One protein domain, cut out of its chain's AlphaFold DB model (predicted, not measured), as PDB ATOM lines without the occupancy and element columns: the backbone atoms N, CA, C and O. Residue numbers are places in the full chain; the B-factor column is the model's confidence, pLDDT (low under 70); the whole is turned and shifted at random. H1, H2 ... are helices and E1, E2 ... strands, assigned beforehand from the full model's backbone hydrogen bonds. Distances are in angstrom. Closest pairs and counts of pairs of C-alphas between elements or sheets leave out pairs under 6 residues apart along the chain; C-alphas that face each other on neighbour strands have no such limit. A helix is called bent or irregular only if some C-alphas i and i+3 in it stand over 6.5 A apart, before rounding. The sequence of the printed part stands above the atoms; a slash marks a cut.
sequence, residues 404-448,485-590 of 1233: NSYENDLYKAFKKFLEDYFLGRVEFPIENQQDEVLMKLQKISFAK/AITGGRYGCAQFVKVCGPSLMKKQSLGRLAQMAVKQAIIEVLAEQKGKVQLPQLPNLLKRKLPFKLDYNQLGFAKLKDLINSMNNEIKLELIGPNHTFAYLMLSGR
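This is residues 404 to 448 and 485 to 590 of the 1233 residues of the protein "B-box zinc finger family protein" of Stylonychia lemnae (UniProt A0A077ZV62). Look for a small helical body built round one long helix, H5, with H3 and the short H4 at its first end and the hairpin of E1 and E2 at its last end; from this body an arm, residues 429 to 448 with H2, sticks out alone. H6 packs on the later part of H5, while H1 and H7 come close to H5 crosswise. The printed part has 151 residues, with seven named helices followed by two named strands, the order being H1 to H7, E1, E2; the one sheet is antiparallel and the class is mostly helix. The whole is loose, with a radius of gyration of the C-alphas of 18.9 A, and elongated, spanning 65 by 35 by 24 A.

Start at the hairpin of E1, residues 571 to 575, and E2, residues 581 to 585, where N 572 and O 584 are 2.9 A apart and N 582 and O 574 are 2.8 A apart, both within hydrogen-bond range. Residues 533 to 534 make a short antiparallel pairing with residues 582 to 583 of E2. Move to H5, residues 510 to 528: its closest C-alpha pair with E2 is Leu 526 and Leu 585, 5.6 A. H7, residues 552 to 565, has its closest C-alpha pair with E1 at Ile 564 and Ile 571, 6.7 A. H7 is irregular, with C-alphas 554 and 557 9.4 A apart. H6, residues 538 to 545, touches residues 521 to 525 of H5, about perpendicular at 84 degrees; the closest C-alphas are those of Ala 521 and Leu 542, 6.1 A. H3, residues 489 to 500, touches residues 510 to 514 of H5, with the C-alphas of Ala 494 and Leu 510 closest at 5.3 A. H1, residues 405 to 422, touches H4, residues 503 to 506, the closest C-alphas being those of Leu 410 and Leu 504, 6.7 A. Every O i to N i+4 pair is within hydrogen-bond range in H3, H5 and H2, residues 436 to 448; the counts are 13 of 14 in H1, 3 of 4 in H6 and 7 of 10 in H7, and H4 is too short for such a pair.

Find C-alpha 510 at (48.035, 44.804, 5.926); from there H5 runs 27.3 A to C-alpha 528. H1 begins at C-alpha 405, (37.972, 58.690, -3.901), and spans 26.1 A. H2 spans 18.1 A, H7 17.4 A and H3 16.0 A. E2 ends at C-alpha 585, (26.810, 45.120, -9.222).

Residues 449 to 484 are cut out, with 26.7 A between C-alphas 448 and 485. The link from H1 to H2 is long. Confidence is under 70 at residues 430 to 435, 487 to 488, 553 to 555 and 588 to 590.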
ATOM      1  N   ASN A 404      36.002  56.843   0.068       74.50
ATOM      2  CA  ASN A 404      36.866  57.962  -0.278       74.50
ATOM      3  C   ASN A 404      37.429  57.733  -1.681       74.50
ATOM      4  O   ASN A 404      37.950  56.658  -1.969       74.50
ATOM      5  N   SER A 405      37.425  58.761  -2.533       80.12
ATOM      6  CA  SER A 405      37.972  58.690  -3.901       80.12
ATOM      7  C   SER A 405      39.418  58.170  -3.960       80.12
ATOM      8  O   SER A 405      39.777  57.437  -4.881       80.12
ATOM      9  N   TYR A 406      40.217  58.470  -2.931       84.19
ATOM     10  CA  TYR A 406      41.573  57.952  -2.733       84.19
ATOM     11  C   TYR A 406      41.656  56.413  -2.729       84.19
ATOM     12  O   TYR A 406      42.640  55.858  -3.222       84.19
ATOM     13  N   GLU A 407      40.641  55.712  -2.208       82.12
ATOM     14  CA  GLU A 407      40.623  54.243  -2.182       82.12
ATOM     15  C   GLU A 407      40.614  53.666  -3.600       82.12
ATOM     16  O   GLU A 407      41.311  52.688  -3.857       82.12
ATOM     17  N   ASN A 408      39.915  54.310  -4.541       80.62
ATOM     18  CA  ASN A 408      39.815  53.848  -5.923       80.62
ATOM     19  C   ASN A 408      41.122  54.025  -6.709       80.62
ATOM     20  O   ASN A 408      41.445  53.182  -7.544       80.62
ATOM     21  N   ASP A 409      41.919  55.059  -6.433       86.69
ATOM     22  CA  ASP A 409      43.233  55.225  -7.073       86.69
ATOM     23  C   ASP A 409      44.311  54.344  -6.430       86.69
ATOM     24  O   ASP A 409      45.119  53.727  -7.133       86.69
ATOM     25  N   LEU A 410      44.267  54.183  -5.105       87.44
ATOM     26  CA  LEU A 410      45.047  53.173  -4.391       87.44
ATOM     27  C   LEU A 410      44.706  51.755  -4.885       87.44
ATOM     28  O   LEU A 410      45.602  50.925  -5.052       87.44
ATOM     29  N   TYR A 411      43.431  51.487  -5.175       83.50
ATOM     30  CA  TYR A 411      42.965  50.215  -5.709       83.50
ATOM     31  C   TYR A 411      43.419  49.987  -7.162       83.50
ATOM     32  O   TYR A 411      43.941  48.916  -7.470       83.50
ATOM     33  N   LYS A 412      43.333  50.987  -8.052       85.50
ATOM     34  CA  LYS A 412      43.907  50.890  -9.413       85.50
ATOM     35  C   LYS A 412      45.403  50.557  -9.364       85.50
ATOM     36  O   LYS A 412      45.868  49.715 -10.133       85.50
ATOM     37  N   ALA A 413      46.147  51.162  -8.433       90.75
ATOM     38  CA  ALA A 413      47.555  50.842  -8.205       90.75
ATOM     39  C   ALA A 413      47.767  49.408  -7.677       90.75
ATOM     40  O   ALA A 413      48.708  48.744  -8.109       90.75
ATOM     41  N   PHE A 414      46.884  48.910  -6.801       89.19
ATOM     42  CA  PHE A 414      46.880  47.517  -6.333       89.19
ATOM     43  C   PHE A 414      46.650  46.525  -7.473       89.19
ATOM     44  O   PHE A 414      47.447  45.604  -7.653       89.19
ATOM     45  N   LYS A 415      45.587  46.743  -8.259       85.62
ATOM     46  CA  LYS A 415      45.231  45.898  -9.401       85.62
ATOM     47  C   LYS A 415      46.390  45.817 -10.378       85.62
ATOM     48  O   LYS A 415      46.891  44.726 -10.623       85.62
ATOM     49  N   LYS A 416      46.872  46.977 -10.840       91.06
ATOM     50  CA  LYS A 416      47.972  47.055 -11.797       91.06
ATOM     51  C   LYS A 416      49.239  46.382 -11.264       91.06
ATOM     52  O   LYS A 416      49.879  45.652 -12.008       91.06
ATOM     53  N   PHE A 417      49.592  46.576  -9.991       92.12
ATOM     54  CA  PHE A 417      50.756  45.905  -9.405       92.12
ATOM     55  C   PHE A 417      50.615  44.376  -9.407       92.12
ATOM     56  O   PHE A 417      51.571  43.683  -9.755       92.12
ATOM     57  N   LEU A 418      49.441  43.841  -9.050       87.69
ATOM     58  CA  LEU A 418      49.204  42.398  -9.106       87.69
ATOM     59  C   LEU A 418      49.150  41.876 -10.544       87.69
ATOM     60  O   LEU A 418      49.752  40.843 -10.812       87.69
ATOM     61  N   GLU A 419      48.491  42.573 -11.470       88.88
ATOM     62  CA  GLU A 419      48.450  42.209 -12.892       88.88
ATOM     63  C   GLU A 419      49.855  42.198 -13.497       88.88
ATOM     64  O   GLU A 419      50.274  41.185 -14.047       88.88
ATOM     65  N   ASP A 420      50.626  43.273 -13.340       90.56
ATOM     66  CA  ASP A 420      51.987  43.343 -13.862       90.56
ATOM     67  C   ASP A 420      52.907  42.310 -13.169       90.56
ATOM     68  O   ASP A 420      53.778  41.743 -13.827       90.56
ATOM     69  N   TYR A 421      52.703  41.964 -11.887       88.44
ATOM     70  CA  TYR A 421      53.427  40.860 -11.228       88.44
ATOM     71  C   TYR A 421      53.032  39.485 -11.792       88.44
ATOM     72  O   TYR A 421      53.897  38.709 -12.205       88.44
ATOM     73  N   PHE A 422      51.735  39.177 -11.870       85.06
ATOM     74  CA  PHE A 422      51.236  37.899 -12.382       85.06
ATOM     75  C   PHE A 422      51.425  37.739 -13.897       85.06
ATOM     76  O   PHE A 422      51.445  36.602 -14.367       85.06
ATOM     77  N   LEU A 423      51.676  38.820 -14.641       88.50
ATOM     78  CA  LEU A 423      52.123  38.809 -16.041       88.50
ATOM     79  C   LEU A 423      53.656  38.799 -16.197       88.50
ATOM     80  O   LEU A 423      54.145  38.598 -17.303       88.50
ATOM     81  N   GLY A 424      54.432  38.959 -15.117       87.81
ATOM     82  CA  GLY A 424      55.902  38.994 -15.159       87.81
ATOM     83  C   GLY A 424      56.507  40.304 -15.686       87.81
ATOM     84  O   GLY A 424      57.678  40.324 -16.041       87.81
ATOM     85  N   ARG A 425      55.720  41.384 -15.735       90.69
ATOM     86  CA  ARG A 425      56.134  42.745 -16.116       90.69
ATOM     87  C   ARG A 425      56.707  43.553 -14.952       90.69
ATOM     88  O   ARG A 425      57.419  44.523 -15.185       90.69
ATOM     89  N   VAL A 426      56.399  43.185 -13.702       87.81
ATOM     90  CA  VAL A 426      57.147  43.700 -12.545       87.81
ATOM     91  C   VAL A 426      58.507  43.012 -12.522       87.81
ATOM     92  O   VAL A 426      58.714  42.010 -11.835       87.81
ATOM     93  N   GLU A 427      59.444  43.587 -13.267       85.25
ATOM     94  CA  GLU A 427      60.860  43.411 -12.993       85.25
ATOM     95  C   GLU A 427      61.148  44.029 -11.623       85.25
ATOM     96  O   GLU A 427      61.265  45.246 -11.456       85.25
ATOM     97  N   PHE A 428      61.255  43.181 -10.601       83.69
ATOM     98  CA  PHE A 428      62.028  43.578  -9.436       83.69
ATOM     99  C   PHE A 428      63.471  43.768  -9.894       83.69
ATOM    100  O   PHE A 428      63.956  42.920 -10.647       83.69
ATOM    101  N   PRO A 429      64.176  44.816  -9.428       76.75
ATOM    102  CA  PRO A 429      65.615  44.884  -9.596       76.75
ATOM    103  C   PRO A 429      66.200  43.564  -9.106       76.75
ATOM    104  O   PRO A 429      66.090  43.234  -7.921       76.75
ATOM    105  N   ILE A 430      66.757  42.779 -10.031       61.78
ATOM    106  CA  ILE A 430      67.519  41.595  -9.666       61.78
ATOM    107  C   ILE A 430      68.806  42.146  -9.080       61.78
ATOM    108  O   ILE A 430      69.778  42.428  -9.782       61.78
ATOM    109  N   GLU A 431      68.773  42.345  -7.769       59.56
ATOM    110  CA  GLU A 431      69.942  42.568  -6.947       59.56
ATOM    111  C   GLU A 431      70.797  41.301  -7.075       59.56
ATOM    112  O   GLU A 431      70.755  40.396  -6.252       59.56
ATOM    113  N   ASN A 432      71.611  41.241  -8.133       47.34
ATOM    114  CA  ASN A 432      72.678  40.251  -8.314       47.34
ATOM    115  C   ASN A 432      73.768  40.394  -7.223       47.34
ATOM    116  O   ASN A 432      74.719  39.621  -7.177       47.34
ATOM    117  N   GLN A 433      73.597  41.382  -6.337       46.91
ATOM    118  CA  GLN A 433      74.271  41.578  -5.060       46.91
ATOM    119  C   GLN A 433      73.389  41.184  -3.849       46.91
ATOM    120  O   GLN A 433      73.666  41.644  -2.745       46.91
ATOM    121  N   GLN A 434      72.346  40.345  -3.997       51.09
ATOM    122  CA  GLN A 434      71.740  39.652  -2.848       51.09
ATOM    123  C   GLN A 434      72.851  38.836  -2.188       51.09
ATOM    124  O   GLN A 434      73.303  37.831  -2.736       51.09
ATOM    125  N   ASP A 435      73.351  39.362  -1.070       62.62
ATOM    126  CA  ASP A 435      74.754  39.202  -0.707       62.62
ATOM    127  C   ASP A 435      75.205  37.744  -0.594       62.62
ATOM    128  O   ASP A 435      74.452  36.848  -0.200       62.62
ATOM    129  N   GLU A 436      76.512  37.528  -0.747       76.62
ATOM    130  CA  GLU A 436      77.147  36.308  -0.246       76.62
ATOM    131  C   GLU A 436      76.820  36.097   1.252       76.62
ATOM    132  O   GLU A 436      76.655  34.965   1.706       76.62
ATOM    133  N   VAL A 437      76.623  37.191   2.004       74.44
ATOM    134  CA  VAL A 437      76.060  37.217   3.365       74.44
ATOM    135  C   VAL A 437      74.621  36.690   3.427       74.44
ATOM    136  O   VAL A 437      74.318  35.883   4.304       74.44
ATOM    137  N   LEU A 438      73.733  37.084   2.513       78.50
ATOM    138  CA  LEU A 438      72.343  36.618   2.475       78.50
ATOM    139  C   LEU A 438      72.280  35.114   2.165       78.50
ATOM    140  O   LEU A 438      71.571  34.360   2.832       78.50
ATOM    141  N   MET A 439      73.115  34.660   1.227       83.94
ATOM    142  CA  MET A 439      73.362  33.242   0.949       83.94
ATOM    143  C   MET A 439      73.952  32.499   2.160       83.94
ATOM    144  O   MET A 439      73.599  31.343   2.397       83.94
ATOM    145  N   LYS A 440      74.824  33.133   2.958       84.62
ATOM    146  CA  LYS A 440      75.348  32.573   4.219       84.62
ATOM    147  C   LYS A 440      74.252  32.465   5.288       84.62
ATOM    148  O   LYS A 440      74.115  31.391   5.862       84.62
ATOM    149  N   LEU A 441      73.425  33.492   5.501       81.31
ATOM    150  CA  LEU A 441      72.272  33.464   6.420       81.31
ATOM    151  C   LEU A 441      71.255  32.376   6.031       81.31
ATOM    152  O   LEU A 441      70.809  31.597   6.877       81.31
ATOM    153  N   GLN A 442      70.951  32.244   4.738       82.69
ATOM    154  CA  GLN A 442      70.137  31.143   4.213       82.69
ATOM    155  C   GLN A 442      70.785  29.781   4.508       82.69
ATOM    156  O   GLN A 442      70.145  28.913   5.095       82.69
ATOM    157  N   LYS A 443      72.072  29.588   4.191       86.88
ATOM    158  CA  LYS A 443      72.783  28.328   4.485       86.88
ATOM    159  C   LYS A 443      72.822  28.004   5.982       86.88
ATOM    160  O   LYS A 443      72.636  26.845   6.339       86.88
ATOM    161  N   ILE A 444      73.007  28.994   6.858       81.19
ATOM    162  CA  ILE A 444      73.017  28.812   8.317       81.19
ATOM    163  C   ILE A 444      71.624  28.411   8.828       81.19
ATOM    164  O   ILE A 444      71.505  27.449   9.590       81.19
ATOM    165  N   SER A 445      70.565  29.098   8.397       75.44
ATOM    166  CA  SER A 445      69.185  28.783   8.800       75.44
ATOM    167  C   SER A 445      68.699  27.432   8.248       75.44
ATOM    168  O   SER A 445      68.105  26.652   8.995       75.44
ATOM    169  N   PHE A 446      69.036  27.074   7.002       78.88
ATOM    170  CA  PHE A 446      68.777  25.732   6.462       78.88
ATOM    171  C   PHE A 446      69.603  24.639   7.161       78.88
ATOM    172  O   PHE A 446      69.053  23.587   7.479       78.88
ATOM    173  N   ALA A 447      70.883  24.872   7.477       78.81
ATOM    174  CA  ALA A 447      71.708  23.906   8.209       78.81
ATOM    175  C   ALA A 447      71.172  23.641   9.628       78.81
ATOM    176  O   ALA A 447      71.034  22.481  10.016       78.81
ATOM    177  N   LYS A 448      70.777  24.693  10.363       72.75
ATOM    178  CA  LYS A 448      70.143  24.595  11.695       72.75
ATOM    179  C   LYS A 448      68.832  23.782  11.682       72.75
ATOM    180  O   LYS A 448      68.467  23.212  12.711       72.75
ATOM    181  N   ALA A 485      51.807  31.070  -7.039       70.62
ATOM    182  CA  ALA A 485      51.071  31.214  -5.782       70.62
ATOM    183  C   ALA A 485      51.941  31.849  -4.676       70.62
ATOM    184  O   ALA A 485      53.019  31.356  -4.340       70.62
ATOM    185  N   ILE A 486      51.469  32.949  -4.078       71.88
ATOM    186  CA  ILE A 486      52.206  33.644  -3.014       71.88
ATOM    187  C   ILE A 486      52.139  32.833  -1.711       71.88
ATOM    188  O   ILE A 486      51.066  32.541  -1.172       71.88
ATOM    189  N   THR A 487      53.311  32.495  -1.175       69.69
ATOM    190  CA  THR A 487      53.422  31.747   0.080       69.69
ATOM    191  C   THR A 487      52.953  32.594   1.275       69.69
ATOM    192  O   THR A 487      53.172  33.802   1.337       69.69
ATOM    193  N   GLY A 488      52.262  31.965   2.232       69.69
ATOM    194  CA  GLY A 488      51.710  32.640   3.421       69.69
ATOM    195  C   GLY A 488      50.249  33.114   3.318       69.69
ATOM    196  O   GLY A 488      49.755  33.749   4.250       69.69
ATOM    197  N   GLY A 489      49.527  32.800   2.236       78.81
ATOM    198  CA  GLY A 489      48.082  33.071   2.121       78.81
ATOM    199  C   GLY A 489      47.742  34.568   2.119       78.81
ATOM    200  O   GLY A 489      48.550  35.367   1.649       78.81
ATOM    201  N   ARG A 490      46.568  34.961   2.655       71.31
ATOM    202  CA  ARG A 490      46.097  36.371   2.651       71.31
ATOM    203  C   ARG A 490      47.179  37.342   3.145       71.31
ATOM    204  O   ARG A 490      47.474  38.343   2.503       71.31
ATOM    205  N   TYR A 491      47.775  37.008   4.288       73.62
ATOM    206  CA  TYR A 491      48.767  37.838   4.959       73.62
ATOM    207  C   TYR A 491      50.111  37.845   4.217       73.62
ATOM    208  O   TYR A 491      50.706  38.903   4.049       73.62
ATOM    209  N   GLY A 492      50.547  36.697   3.681       80.44
ATOM    210  CA  GLY A 492      51.711  36.633   2.789       80.44
ATOM    211  C   GLY A 492      51.554  37.508   1.540       80.44
ATOM    212  O   GLY A 492      52.492  38.207   1.164       80.44
ATOM    213  N   CYS A 493      50.351  37.549   0.952       82.50
ATOM    214  CA  CYS A 493      50.020  38.436  -0.169       82.50
ATOM    215  C   CYS A 493      50.069  39.915   0.238       82.50
ATOM    216  O   CYS A 493      50.706  40.717  -0.441       82.50
ATOM    217  N   ALA A 494      49.450  40.282   1.363       84.81
ATOM    218  CA  ALA A 494      49.478  41.656   1.854       84.81
ATOM    219  C   ALA A 494      50.913  42.113   2.187       84.81
ATOM    220  O   ALA A 494      51.315  43.207   1.800       84.81
ATOM    221  N   GLN A 495      51.722  41.267   2.840       83.44
ATOM    222  CA  GLN A 495      53.113  41.577   3.189       83.44
ATOM    223  C   GLN A 495      54.008  41.677   1.946       83.44
ATOM    224  O   GLN A 495      54.858  42.566   1.876       83.44
ATOM    225  N   PHE A 496      53.787  40.823   0.941       87.31
ATOM    226  CA  PHE A 496      54.426  40.956  -0.367       87.31
ATOM    227  C   PHE A 496      54.145  42.332  -0.975       87.31
ATOM    228  O   PHE A 496      55.083  43.040  -1.331       87.31
ATOM    229  N   VAL A 497      52.878  42.754  -1.013       90.00
ATOM    230  CA  VAL A 497      52.468  44.063  -1.546       90.00
ATOM    231  C   VAL A 497      53.030  45.226  -0.712       90.00
ATOM    232  O   VAL A 497      53.534  46.189  -1.288       90.00
ATOM    233  N   LYS A 498      53.043  45.131   0.626       88.56
ATOM    234  CA  LYS A 498      53.591  46.171   1.524       88.56
ATOM    235  C   LYS A 498      55.108  46.368   1.361       88.56
ATOM    236  O   LYS A 498      55.593  47.479   1.552       88.56
ATOM    237  N   VAL A 499      55.860  45.339   0.953       87.88
ATOM    238  CA  VAL A 499      57.313  45.451   0.693       87.88
ATOM    239  C   VAL A 499      57.644  45.706  -0.785       87.88
ATOM    240  O   VAL A 499      58.583  46.452  -1.079       87.88
ATOM    241  N   CYS A 500      56.893  45.123  -1.720       89.81
ATOM    242  CA  CYS A 500      57.239  45.068  -3.146       89.81
ATOM    243  C   CYS A 500      56.373  45.960  -4.049       89.81
ATOM    244  O   CYS A 500      56.816  46.293  -5.145       89.81
ATOM    245  N   GLY A 501      55.182  46.369  -3.603       91.75
ATOM    246  CA  GLY A 501      54.286  47.252  -4.353       91.75
ATOM    247  C   GLY A 501      54.790  48.698  -4.460       91.75
ATOM    248  O   GLY A 501      55.719  49.088  -3.748       91.75
ATOM    249  N   PRO A 502      54.189  49.534  -5.329       93.00
ATOM    250  CA  PRO A 502      54.517  50.958  -5.420       93.00
ATOM    251  C   PRO A 502      54.326  51.701  -4.085       93.00
ATOM    252  O   PRO A 502      53.572  51.273  -3.213       93.00
ATOM    253  N   SER A 503      54.982  52.854  -3.921       91.00
ATOM    254  CA  SER A 503      55.082  53.589  -2.643       91.00
ATOM    255  C   SER A 503      53.746  54.002  -2.003       91.00
ATOM    256  O   SER A 503      53.698  54.223  -0.794       91.00
ATOM    257  N   LEU A 504      52.661  54.079  -2.781       91.38
ATOM    258  CA  LEU A 504      51.291  54.248  -2.275       91.38
ATOM    259  C   LEU A 504      50.828  53.045  -1.437       91.38
ATOM    260  O   LEU A 504      50.144  53.230  -0.437       91.38
ATOM    261  N   MET A 505      51.238  51.834  -1.821       92.06
ATOM    262  CA  MET A 505      50.890  50.558  -1.187       92.06
ATOM    263  C   MET A 505      51.701  50.311   0.081       92.06
ATOM    264  O   MET A 505      51.151  49.884   1.088       92.06
ATOM    265  N   LYS A 506      53.008  50.612   0.046       90.88
ATOM    266  CA  LYS A 506      53.920  50.385   1.183       90.88
ATOM    267  C   LYS A 506      53.535  51.185   2.433       90.88
ATOM    268  O   LYS A 506      53.879  50.797   3.543       90.88
ATOM    269  N   LYS A 507      52.822  52.300   2.232       90.62
ATOM    270  CA  LYS A 507      52.259  53.158   3.282       90.62
ATOM    271  C   LYS A 507      50.941  52.642   3.870       90.62
ATOM    272  O   LYS A 507      50.502  53.187   4.873       90.62
ATOM    273  N   GLN A 508      50.305  51.643   3.258       92.44
ATOM    274  CA  GLN A 508      49.065  51.069   3.774       92.44
ATOM    275  C   GLN A 508      49.346  49.971   4.802       92.44
ATOM    276  O   GLN A 508      50.410  49.342   4.843       92.44
ATOM    277  N   SER A 509      48.337  49.711   5.616       90.31
ATOM    278  CA  SER A 509      48.287  48.578   6.523       90.31
ATOM    279  C   SER A 509      48.064  47.248   5.792       90.31
ATOM    280  O   SER A 509      47.674  47.206   4.621       90.31
ATOM    281  N   LEU A 510      48.303  46.132   6.486       86.56
ATOM    282  CA  LEU A 510      48.035  44.804   5.926       86.56
ATOM    283  C   LEU A 510      46.537  44.470   5.950       86.56
ATOM    284  O   LEU A 510      46.062  43.817   5.019       86.56
ATOM    285  N   GLY A 511      45.793  44.971   6.943       84.94
ATOM    286  CA  GLY A 511      44.334  44.902   7.014       84.94
ATOM    287  C   GLY A 511      43.673  45.556   5.800       84.94
ATOM    288  O   GLY A 511      42.946  44.881   5.072       84.94
ATOM    289  N   ARG A 512      44.011  46.819   5.499       87.75
ATOM    290  CA  ARG A 512      43.459  47.556   4.348       87.75
ATOM    291  C   ARG A 512      43.785  46.883   3.018       87.75
ATOM    292  O   ARG A 512      42.879  46.641   2.226       87.75
ATOM    293  N   LEU A 513      45.043  46.498   2.784       86.25
ATOM    294  CA  LEU A 513      45.432  45.787   1.553       86.25
ATOM    295  C   LEU A 513      44.684  44.451   1.389       86.25
ATOM    296  O   LEU A 513      44.264  44.111   0.282       86.25
ATOM    297  N   ALA A 514      44.474  43.703   2.476       82.75
ATOM    298  CA  ALA A 514      43.701  42.463   2.446       82.75
ATOM    299  C   ALA A 514      42.197  42.707   2.216       82.75
ATOM    300  O   ALA A 514      41.570  41.951   1.472       82.75
ATOM    301  N   GLN A 515      41.621  43.756   2.809       84.50
ATOM    302  CA  GLN A 515      40.219  44.140   2.627       84.50
ATOM    303  C   GLN A 515      39.950  44.580   1.180       84.50
ATOM    304  O   GLN A 515      39.022  44.070   0.556       84.50
ATOM    305  N   MET A 516      40.809  45.433   0.608       85.19
ATOM    306  CA  MET A 516      40.724  45.888  -0.789       85.19
ATOM    307  C   MET A 516      40.797  44.723  -1.789       85.19
ATOM    308  O   MET A 516      40.028  44.681  -2.748       85.19
ATOM    309  N   ALA A 517      41.666  43.735  -1.540       83.81
ATOM    310  CA  ALA A 517      41.757  42.531  -2.369       83.81
ATOM    311  C   ALA A 517      40.452  41.712  -2.383       83.81
ATOM    312  O   ALA A 517      40.092  41.136  -3.410       83.81
ATOM    313  N   VAL A 518      39.732  41.658  -1.254       87.25
ATOM    314  CA  VAL A 518      38.443  40.955  -1.157       87.25
ATOM    315  C   VAL A 518      37.299  41.799  -1.723       87.25
ATOM    316  O   VAL A 518      36.480  41.235  -2.447       87.25
ATOM    317  N   LYS A 519      37.267  43.120  -1.470       89.12
ATOM    318  CA  LYS A 519      36.311  44.058  -2.095       89.12
ATOM    319  C   LYS A 519      36.294  43.868  -3.618       89.12
ATOM    320  O   LYS A 519      35.250  43.538  -4.176       89.12
ATOM    321  N   GLN A 520      37.460  43.929  -4.269       86.56
ATOM    322  CA  GLN A 520      37.534  43.714  -5.717       86.56
ATOM    323  C   GLN A 520      37.070  42.326  -6.147       86.56
ATOM    324  O   GLN A 520      36.314  42.210  -7.105       86.56
ATOM    325  N   ALA A 521      37.524  41.259  -5.489       89.56
ATOM    326  CA  ALA A 521      37.160  39.916  -5.930       89.56
ATOM    327  C   ALA A 521      35.639  39.680  -5.858       89.56
ATOM    328  O   ALA A 521      35.112  38.872  -6.620       89.56
ATOM    329  N   ILE A 522      34.922  40.408  -4.991       93.75
ATOM    330  CA  ILE A 522      33.455  40.457  -5.002       93.75
ATOM    331  C   ILE A 522      32.958  41.209  -6.246       93.75
ATOM    332  O   ILE A 522      32.146  40.656  -6.984       93.75
ATOM    333  N   ILE A 523      33.461  42.419  -6.510       92.50
ATOM    334  CA  ILE A 523      33.112  43.242  -7.684       92.50
ATOM    335  C   ILE A 523      33.312  42.465  -8.998       92.50
ATOM    336  O   ILE A 523      32.411  42.429  -9.831       92.50
ATOM    337  N   GLU A 524      34.443  41.779  -9.174       92.31
ATOM    338  CA  GLU A 524      34.756  41.001 -10.383       92.31
ATOM    339  C   GLU A 524      33.861  39.769 -10.536       92.31
ATOM    340  O   GLU A 524      33.356  39.506 -11.627       92.31
ATOM    341  N   VAL A 525      33.573  39.050  -9.443       95.19
ATOM    342  CA  VAL A 525      32.574  37.971  -9.464       95.19
ATOM    343  C   VAL A 525      31.200  38.507  -9.881       95.19
ATOM    344  O   VAL A 525      30.535  37.884 -10.707       95.19
ATOM    345  N   LEU A 526      30.773  39.651  -9.340       95.69
ATOM    346  CA  LEU A 526      29.472  40.256  -9.639       95.69
ATOM    347  C   LEU A 526      29.407  40.937 -11.018       95.69
ATOM    348  O   LEU A 526      28.309  41.141 -11.524       95.69
ATOM    349  N   ALA A 527      30.547  41.257 -11.634       93.94
ATOM    350  CA  ALA A 527      30.635  41.720 -13.019       93.94
ATOM    351  C   ALA A 527      30.581  40.554 -14.027       93.94
ATOM    352  O   ALA A 527      29.997  40.682 -15.101       93.94
ATOM    353  N   GLU A 528      31.187  39.410 -13.691       95.44
ATOM    354  CA  GLU A 528      31.197  38.219 -14.552       95.44
ATOM    355  C   GLU A 528      29.882  37.435 -14.511       95.44
ATOM    356  O   GLU A 528      29.458  36.870 -15.522       95.44
ATOM    357  N   GLN A 529      29.221  37.378 -13.352       96.31
ATOM    358  CA  GLN A 529      27.870  36.836 -13.264       96.31
ATOM    359  C   GLN A 529      26.880  37.882 -13.792       96.31
ATOM    360  O   GLN A 529      26.634  38.891 -13.142       96.31
ATOM    361  N   LYS A 530      26.279  37.629 -14.963       90.50
ATOM    362  CA  LYS A 530      25.293  38.512 -15.627       90.50
ATOM    363  C   LYS A 530      23.925  38.560 -14.917       90.50
ATOM    364  O   LYS A 530      22.885  38.406 -15.549       90.50
ATOM    365  N   GLY A 531      23.905  38.690 -13.595       93.38
ATOM    366  CA  GLY A 531      22.690  38.630 -12.794       93.38
ATOM    367  C   GLY A 531      22.966  38.592 -11.294       93.38
ATOM    368  O   GLY A 531      24.103  38.675 -10.837       93.38
ATOM    369  N   LYS A 532      21.893  38.467 -10.513       95.56
ATOM    370  CA  LYS A 532      21.951  38.520  -9.049       95.56
ATOM    371  C   LYS A 532      22.558  37.228  -8.487       95.56
ATOM    372  O   LYS A 532      22.021  36.144  -8.701       95.56
ATOM    373  N   VAL A 533      23.648  37.340  -7.729       97.19
ATOM    374  CA  VAL A 533      24.351  36.211  -7.097       97.19
ATOM    375  C   VAL A 533      23.835  36.017  -5.676       97.19
ATOM    376  O   VAL A 533      23.778  36.968  -4.902       97.19
ATOM    377  N   GLN A 534      23.481  34.790  -5.289       96.38
ATOM    378  CA  GLN A 534      23.091  34.513  -3.902       96.38
ATOM    379  C   GLN A 534      24.289  34.708  -2.961       96.38
ATOM    380  O   GLN A 534      25.378  34.192  -3.225       96.38
ATOM    381  N   LEU A 535      24.091  35.372  -1.820       95.12
ATOM    382  CA  LEU A 535      25.169  35.629  -0.857       95.12
ATOM    383  C   LEU A 535      25.903  34.340  -0.388       95.12
ATOM    384  O   LEU A 535      27.126  34.383  -0.273       95.12
ATOM    385  N   PRO A 536      25.246  33.166  -0.220       94.00
ATOM    386  CA  PRO A 536      25.925  31.878   0.016       94.00
ATOM    387  C   PRO A 536      26.744  31.294  -1.145       94.00
ATOM    388  O   PRO A 536      27.602  30.442  -0.915       94.00
ATOM    389  N   GLN A 537      26.518  31.729  -2.386       95.19
ATOM    390  CA  GLN A 537      27.300  31.285  -3.546       95.19
ATOM    391  C   GLN A 537      28.593  32.093  -3.699       95.19
ATOM    392  O   GLN A 537      29.619  31.539  -4.102       95.19
ATOM    393  N   LEU A 538      28.562  33.376  -3.324       94.94
ATOM    394  CA  LEU A 538      29.685  34.310  -3.427       94.94
ATOM    395  C   LEU A 538      30.999  33.768  -2.810       94.94
ATOM    396  O   LEU A 538      32.015  33.828  -3.504       94.94
ATOM    397  N   PRO A 539      31.021  33.125  -1.619       93.06
ATOM    398  CA  PRO A 539      32.178  32.375  -1.121       93.06
ATOM    399  C   PRO A 539      32.823  31.417  -2.136       93.06
ATOM    400  O   PRO A 539      34.030  31.459  -2.370       93.06
ATOM    401  N   ASN A 540      32.032  30.566  -2.791       93.00
ATOM    402  CA  ASN A 540      32.551  29.560  -3.719       93.00
ATOM    403  C   ASN A 540      33.038  30.161  -5.046       93.00
ATOM    404  O   ASN A 540      33.907  29.576  -5.694       93.00
ATOM    405  N   LEU A 541      32.512  31.325  -5.434       95.06
ATOM    406  CA  LEU A 541      32.957  32.080  -6.607       95.06
ATOM    407  C   LEU A 541      34.262  32.837  -6.316       95.06
ATOM    408  O   LEU A 541      35.224  32.696  -7.069       95.06
ATOM    409  N   LEU A 542      34.358  33.513  -5.163       92.12
ATOM    410  CA  LEU A 542      35.598  34.124  -4.665       92.12
ATOM    411  C   LEU A 542      36.757  33.117  -4.618       92.12
ATOM    412  O   LEU A 542      37.891  33.459  -4.946       92.12
ATOM    413  N   LYS A 543      36.469  31.858  -4.265       88.69
ATOM    414  CA  LYS A 543      37.460  30.772  -4.164       88.69
ATOM    415  C   LYS A 543      38.088  30.398  -5.512       88.69
ATOM    416  O   LYS A 543      39.142  29.772  -5.531       88.69
ATOM    417  N   ARG A 544      37.431  30.751  -6.621       89.38
ATOM    418  CA  ARG A 544      37.905  30.545  -8.000       89.38
ATOM    419  C   ARG A 544      38.610  31.777  -8.578       89.38
ATOM    420  O   ARG A 544      39.195  31.669  -9.648       89.38
ATOM    421  N   LYS A 545      38.513  32.939  -7.916       87.06
ATOM    422  CA  LYS A 545      39.029  34.229  -8.410       87.06
ATOM    423  C   LYS A 545      40.227  34.750  -7.629       87.06
ATOM    424  O   LYS A 545      41.135  35.320  -8.220       87.06
ATOM    425  N   LEU A 546      40.256  34.538  -6.317       82.62
ATOM    426  CA  LEU A 546      41.394  34.936  -5.496       82.62
ATOM    427  C   LEU A 546      42.577  33.973  -5.705       82.62
ATOM    428  O   LEU A 546      42.393  32.766  -5.546       82.62
ATOM    429  N   PRO A 547      43.811  34.469  -5.935       72.69
ATOM    430  CA  PRO A 547      45.017  33.639  -6.067       72.69
ATOM    431  C   PRO A 547      45.500  33.050  -4.722       72.69
ATOM    432  O   PRO A 547      46.633  32.589  -4.593       72.69
ATOM    433  N   PHE A 548      44.656  33.087  -3.688       78.56
ATOM    434  CA  PHE A 548      44.908  32.539  -2.364       78.56
ATOM    435  C   PHE A 548      43.616  31.976  -1.762       78.56
ATOM    436  O   PHE A 548      42.519  32.491  -1.978       78.56
ATOM    437  N   LYS A 549      43.745  30.937  -0.929       72.94
ATOM    438  CA  LYS A 549      42.616  30.345  -0.199       72.94
ATOM    439  C   LYS A 549      42.065  31.343   0.829       72.94
ATOM    440  O   LYS A 549      42.612  31.474   1.925       72.94
ATOM    441  N   LEU A 550      40.971  32.026   0.495       77.75
ATOM    442  CA  LEU A 550      40.194  32.795   1.464       77.75
ATOM    443  C   LEU A 550      39.544  31.814   2.452       77.75
ATOM    444  O   LEU A 550      38.829  30.897   2.051       77.75
ATOM    445  N   ASP A 551      39.814  31.969   3.748       72.19
ATOM    446  CA  ASP A 551      39.090  31.217   4.775       72.19
ATOM    447  C   ASP A 551      37.720  31.866   5.013       72.19
ATOM    448  O   ASP A 551      37.622  32.901   5.675       72.19
ATOM    449  N   TYR A 552      36.677  31.282   4.420       73.81
ATOM    450  CA  TYR A 552      35.299  31.764   4.530       73.81
ATOM    451  C   TYR A 552      34.720  31.607   5.928       73.81
ATOM    452  O   TYR A 552      33.824  32.371   6.271       73.81
ATOM    453  N   ASN A 553      35.247  30.684   6.740       69.62
ATOM    454  CA  ASN A 553      34.782  30.522   8.111       69.62
ATOM    455  C   ASN A 553      35.091  31.812   8.875       69.62
ATOM    456  O   ASN A 553      34.168  32.458   9.338       69.62
ATOM    457  N   GLN A 554      36.350  32.270   8.868       66.56
ATOM    458  CA  GLN A 554      36.796  33.498   9.556       66.56
ATOM    459  C   GLN A 554      36.071  34.783   9.111       66.56
ATOM    460  O   GLN A 554      35.939  35.729   9.897       66.56
ATOM    461  N   LEU A 555      35.634  34.836   7.846       69.44
ATOM    462  CA  LEU A 555      34.845  35.950   7.316       69.44
ATOM    463  C   LEU A 555      33.379  35.848   7.771       69.44
ATOM    464  O   LEU A 555      32.796  36.841   8.191       69.44
ATOM    465  N   GLY A 556      32.801  34.647   7.745       78.50
ATOM    466  CA  GLY A 556      31.410  34.403   8.112       78.50
ATOM    467  C   GLY A 556      30.403  35.078   7.173       78.50
ATOM    468  O   GLY A 556      30.753  35.809   6.244       78.50
ATOM    469  N   PHE A 557      29.116  34.833   7.423       80.62
ATOM    470  CA  PHE A 557      28.040  35.466   6.655       80.62
ATOM    471  C   PHE A 557      27.805  36.929   7.035       80.62
ATOM    472  O   PHE A 557      27.510  37.726   6.148       80.62
ATOM    473  N   ALA A 558      27.979  37.280   8.315       81.88
ATOM    474  CA  ALA A 558      27.868  38.653   8.803       81.88
ATOM    475  C   ALA A 558      28.917  39.558   8.138       81.88
ATOM    476  O   ALA A 558      28.566  40.327   7.251       81.88
ATOM    477  N   LYS A 559      30.215  39.364   8.415       82.94
ATOM    478  CA  LYS A 559      31.265  40.257   7.887       82.94
ATOM    479  C   LYS A 559      31.339  40.266   6.354       82.94
ATOM    480  O   LYS A 559      31.756  41.266   5.790       82.94
ATOM    481  N   LEU A 560      30.918  39.201   5.654       88.69
ATOM    482  CA  LEU A 560      30.768  39.245   4.190       88.69
ATOM    483  C   LEU A 560      29.613  40.163   3.755       88.69
ATOM    484  O   LEU A 560      29.786  40.944   2.824       88.69
ATOM    485  N   LYS A 561      28.455  40.099   4.423       91.12
ATOM    486  CA  LYS A 561      27.335  41.028   4.206       91.12
ATOM    487  C   LYS A 561      27.756  42.466   4.522       91.12
ATOM    488  O   LYS A 561      27.477  43.359   3.732       91.12
ATOM    489  N   ASP A 562      28.464  42.674   5.626       87.94
ATOM    490  CA  ASP A 562      28.869  44.001   6.098       87.94
ATOM    491  C   ASP A 562      29.978  44.607   5.226       87.94
ATOM    492  O   ASP A 562      29.919  45.786   4.883       87.94
ATOM    493  N   LEU A 563      30.909  43.785   4.729       88.50
ATOM    494  CA  LEU A 563      31.869  44.182   3.697       88.50
ATOM    495  C   LEU A 563      31.166  44.615   2.400       88.50
ATOM    496  O   LEU A 563      31.612  45.569   1.767       88.50
ATOM    497  N   ILE A 564      30.060  43.970   2.014       92.94
ATOM    498  CA  ILE A 564      29.261  44.388   0.851       92.94
ATOM    499  C   ILE A 564      28.449  45.657   1.149       92.94
ATOM    500  O   ILE A 564      28.365  46.531   0.292       92.94
ATOM    501  N   ASN A 565      27.924  45.818   2.368       90.62
ATOM    502  CA  ASN A 565      27.311  47.076   2.804       90.62
ATOM    503  C   ASN A 565      28.326  48.240   2.764       90.62
ATOM    504  O   ASN A 565      27.951  49.353   2.407       90.62
ATOM    505  N   SER A 566      29.615  47.973   3.025       85.50
ATOM    506  CA  SER A 566      30.730  48.926   2.844       85.50
ATOM    507  C   SER A 566      31.117  49.194   1.376       85.50
ATOM    508  O   SER A 566      32.161  49.784   1.106       85.50
ATOM    509  N   MET A 567      30.317  48.707   0.424       89.31
ATOM    510  CA  MET A 567      30.419  48.949  -1.020       89.31
ATOM    511  C   MET A 567      29.044  49.320  -1.606       89.31
ATOM    512  O   MET A 567      28.776  49.054  -2.775       89.31
ATOM    513  N   ASN A 568      28.144  49.902  -0.803       88.69
ATOM    514  CA  ASN A 568      26.752  50.184  -1.183       88.69
ATOM    515  C   ASN A 568      26.582  51.072  -2.433       88.69
ATOM    516  O   ASN A 568      25.531  51.010  -3.070       88.69
ATOM    517  N   ASN A 569      27.593  51.865  -2.799       87.81
ATOM    518  CA  ASN A 569      27.620  52.662  -4.028       87.81
ATOM    519  C   ASN A 569      27.914  51.837  -5.298       87.81
ATOM    520  O   ASN A 569      27.566  52.267  -6.396       87.81
ATOM    521  N   GLU A 570      28.514  50.651  -5.164       91.75
ATOM    522  CA  GLU A 570      28.907  49.781  -6.284       91.75
ATOM    523  C   GLU A 570      28.141  48.452  -6.302       91.75
ATOM    524  O   GLU A 570      27.909  47.885  -7.367       91.75
ATOM    525  N   ILE A 571      27.722  47.941  -5.142       94.88
ATOM    526  CA  ILE A 571      27.037  46.656  -4.993       94.88
ATOM    527  C   ILE A 571      25.789  46.840  -4.138       94.88
ATOM    528  O   ILE A 571      25.847  47.295  -2.997       94.88
ATOM    529  N   LYS A 572      24.650  46.395  -4.667       95.38
ATOM    530  CA  LYS A 572      23.376  46.403  -3.953       95.38
ATOM    531  C   LYS A 572      23.042  45.008  -3.438       95.38
ATOM    532  O   LYS A 572      23.102  44.026  -4.182       95.38
ATOM    533  N   LEU A 573      22.656  44.937  -2.164       96.62
ATOM    534  CA  LEU A 573      21.994  43.767  -1.595       96.62
ATOM    535  C   LEU A 573      20.477  43.893  -1.756       96.62
ATOM    536  O   LEU A 573      19.901  44.958  -1.542       96.62
ATOM    537  N   GLU A 574      19.823  42.788  -2.094       96.19
ATOM    538  CA  GLU A 574      18.370  42.703  -2.240       96.19
ATOM    539  C   GLU A 574      17.863  41.384  -1.654       96.19
ATOM    540  O   GLU A 574      18.447  40.323  -1.880       96.19
ATOM    541  N   LEU A 575      16.779  41.453  -0.882       96.00
ATOM    542  CA  LEU A 575      16.087  40.283  -0.348       96.00
ATOM    543  C   LEU A 575      15.024  39.843  -1.355       96.00
ATOM    544  O   LEU A 575      14.093  40.594  -1.636       96.00
ATOM    545  N   ILE A 576      15.165  38.633  -1.895       94.50
ATOM    546  CA  ILE A 576      14.221  38.062  -2.862       94.50
ATOM    547  C   ILE A 576      13.577  36.835  -2.221       94.50
ATOM    548  O   ILE A 576      14.195  35.778  -2.082       94.50
ATOM    549  N   GLY A 577      12.327  36.993  -1.791       93.19
ATOM    550  CA  GLY A 577      11.674  36.038  -0.898       93.19
ATOM    551  C   GLY A 577      12.178  36.142   0.553       93.19
ATOM    552  O   GLY A 577      13.013  36.990   0.870       93.19
ATOM    553  N   PRO A 578      11.671  35.293   1.463       88.69
ATOM    554  CA  PRO A 578      11.764  35.533   2.905       88.69
ATOM    555  C   PRO A 578      13.168  35.386   3.514       88.69
ATOM    556  O   PRO A 578      13.403  35.930   4.584       88.69
ATOM    557  N   ASN A 579      14.090  34.647   2.880       88.50
ATOM    558  CA  ASN A 579      15.389  34.284   3.477       88.50
ATOM    559  C   ASN A 579      16.584  34.303   2.498       88.50
ATOM    560  O   ASN A 579      17.652  33.781   2.822       88.50
ATOM    561  N   HIS A 580      16.442  34.871   1.295       92.00
ATOM    562  CA  HIS A 580      17.516  34.864   0.295       92.00
ATOM    563  C   HIS A 580      18.000  36.277  -0.029       92.00
ATOM    564  O   HIS A 580      17.401  36.997  -0.825       92.00
ATOM    565  N   THR A 581      19.130  36.653   0.575       95.94
ATOM    566  CA  THR A 581      19.893  37.843   0.188       95.94
ATOM    567  C   THR A 581      20.696  37.549  -1.076       95.94
ATOM    568  O   THR A 581      21.529  36.636  -1.097       95.94
ATOM    569  N   PHE A 582      20.484  38.353  -2.109       96.81
ATOM    570  CA  PHE A 582      21.295  38.379  -3.318       96.81
ATOM    571  C   PHE A 582      22.138  39.658  -3.355       96.81
ATOM    572  O   PHE A 582      21.718  40.691  -2.839       96.81
ATOM    573  N   ALA A 583      23.303  39.586  -3.991       97.25
ATOM    574  CA  ALA A 583      24.152  40.721  -4.330       97.25
ATOM    575  C   ALA A 583      24.184  40.909  -5.854       97.25
ATOM    576  O   ALA A 583      24.190  39.928  -6.603       97.25
ATOM    577  N   TYR A 584      24.230  42.156  -6.321       95.75
ATOM    578  CA  TYR A 584      24.509  42.490  -7.719       95.75
ATOM    579  C   TYR A 584      25.267  43.806  -7.840       95.75
ATOM    580  O   TYR A 584      25.104  44.710  -7.020       95.75
ATOM    581  N   LEU A 585      26.088  43.903  -8.884       96.31
ATOM    582  CA  LEU A 585      26.810  45.120  -9.222       96.31
ATOM    583  C   LEU A 585      25.836  46.180  -9.762       96.31
ATOM    584  O   LEU A 585      25.024  45.901 -10.647       96.31
ATOM    585  N   MET A 586      25.926  47.403  -9.250       93.44
ATOM    586  CA  MET A 586      25.239  48.564  -9.802       93.44
ATOM    587  C   MET A 586      26.087  49.152 -10.929       93.44
ATOM    588  O   MET A 586      27.038  49.891 -10.691       93.44
ATOM    589  N   LEU A 587      25.738  48.826 -12.176       84.88
ATOM    590  CA  LEU A 587      26.363  49.434 -13.351       84.88
ATOM    591  C   LEU A 587      26.068  50.942 -13.366       84.88
ATOM    592  O   LEU A 587      24.922  51.375 -13.513       84.88
ATOM    593  N   SER A 588      27.114  51.741 -13.177       60.12
ATOM    594  CA  SER A 588      27.012  53.169 -12.900       60.12
ATOM    595  C   SER A 588      26.377  53.948 -14.060       60.12
ATOM    596  O   SER A 588      26.918  54.058 -15.158       60.12
ATOM    597  N   GLY A 589      25.201  54.524 -13.794       54.84
ATOM    598  CA  GLY A 589      24.527  55.486 -14.671       54.84
ATOM    599  C   GLY A 589      23.406  54.947 -15.566       54.84
ATOM    600  O   GLY A 589      22.712  55.763 -16.170       54.84
ATOM    601  N   ARG A 590      23.163  53.627 -15.656       47.78
ATOM    602  CA  ARG A 590      21.983  53.081 -16.366       47.78
ATOM    603  C   ARG A 590      21.386  51.870 -15.652       47.78
ATOM    604  O   ARG A 590      21.960  50.786 -15.665       47.78
TER     605      ARG A 590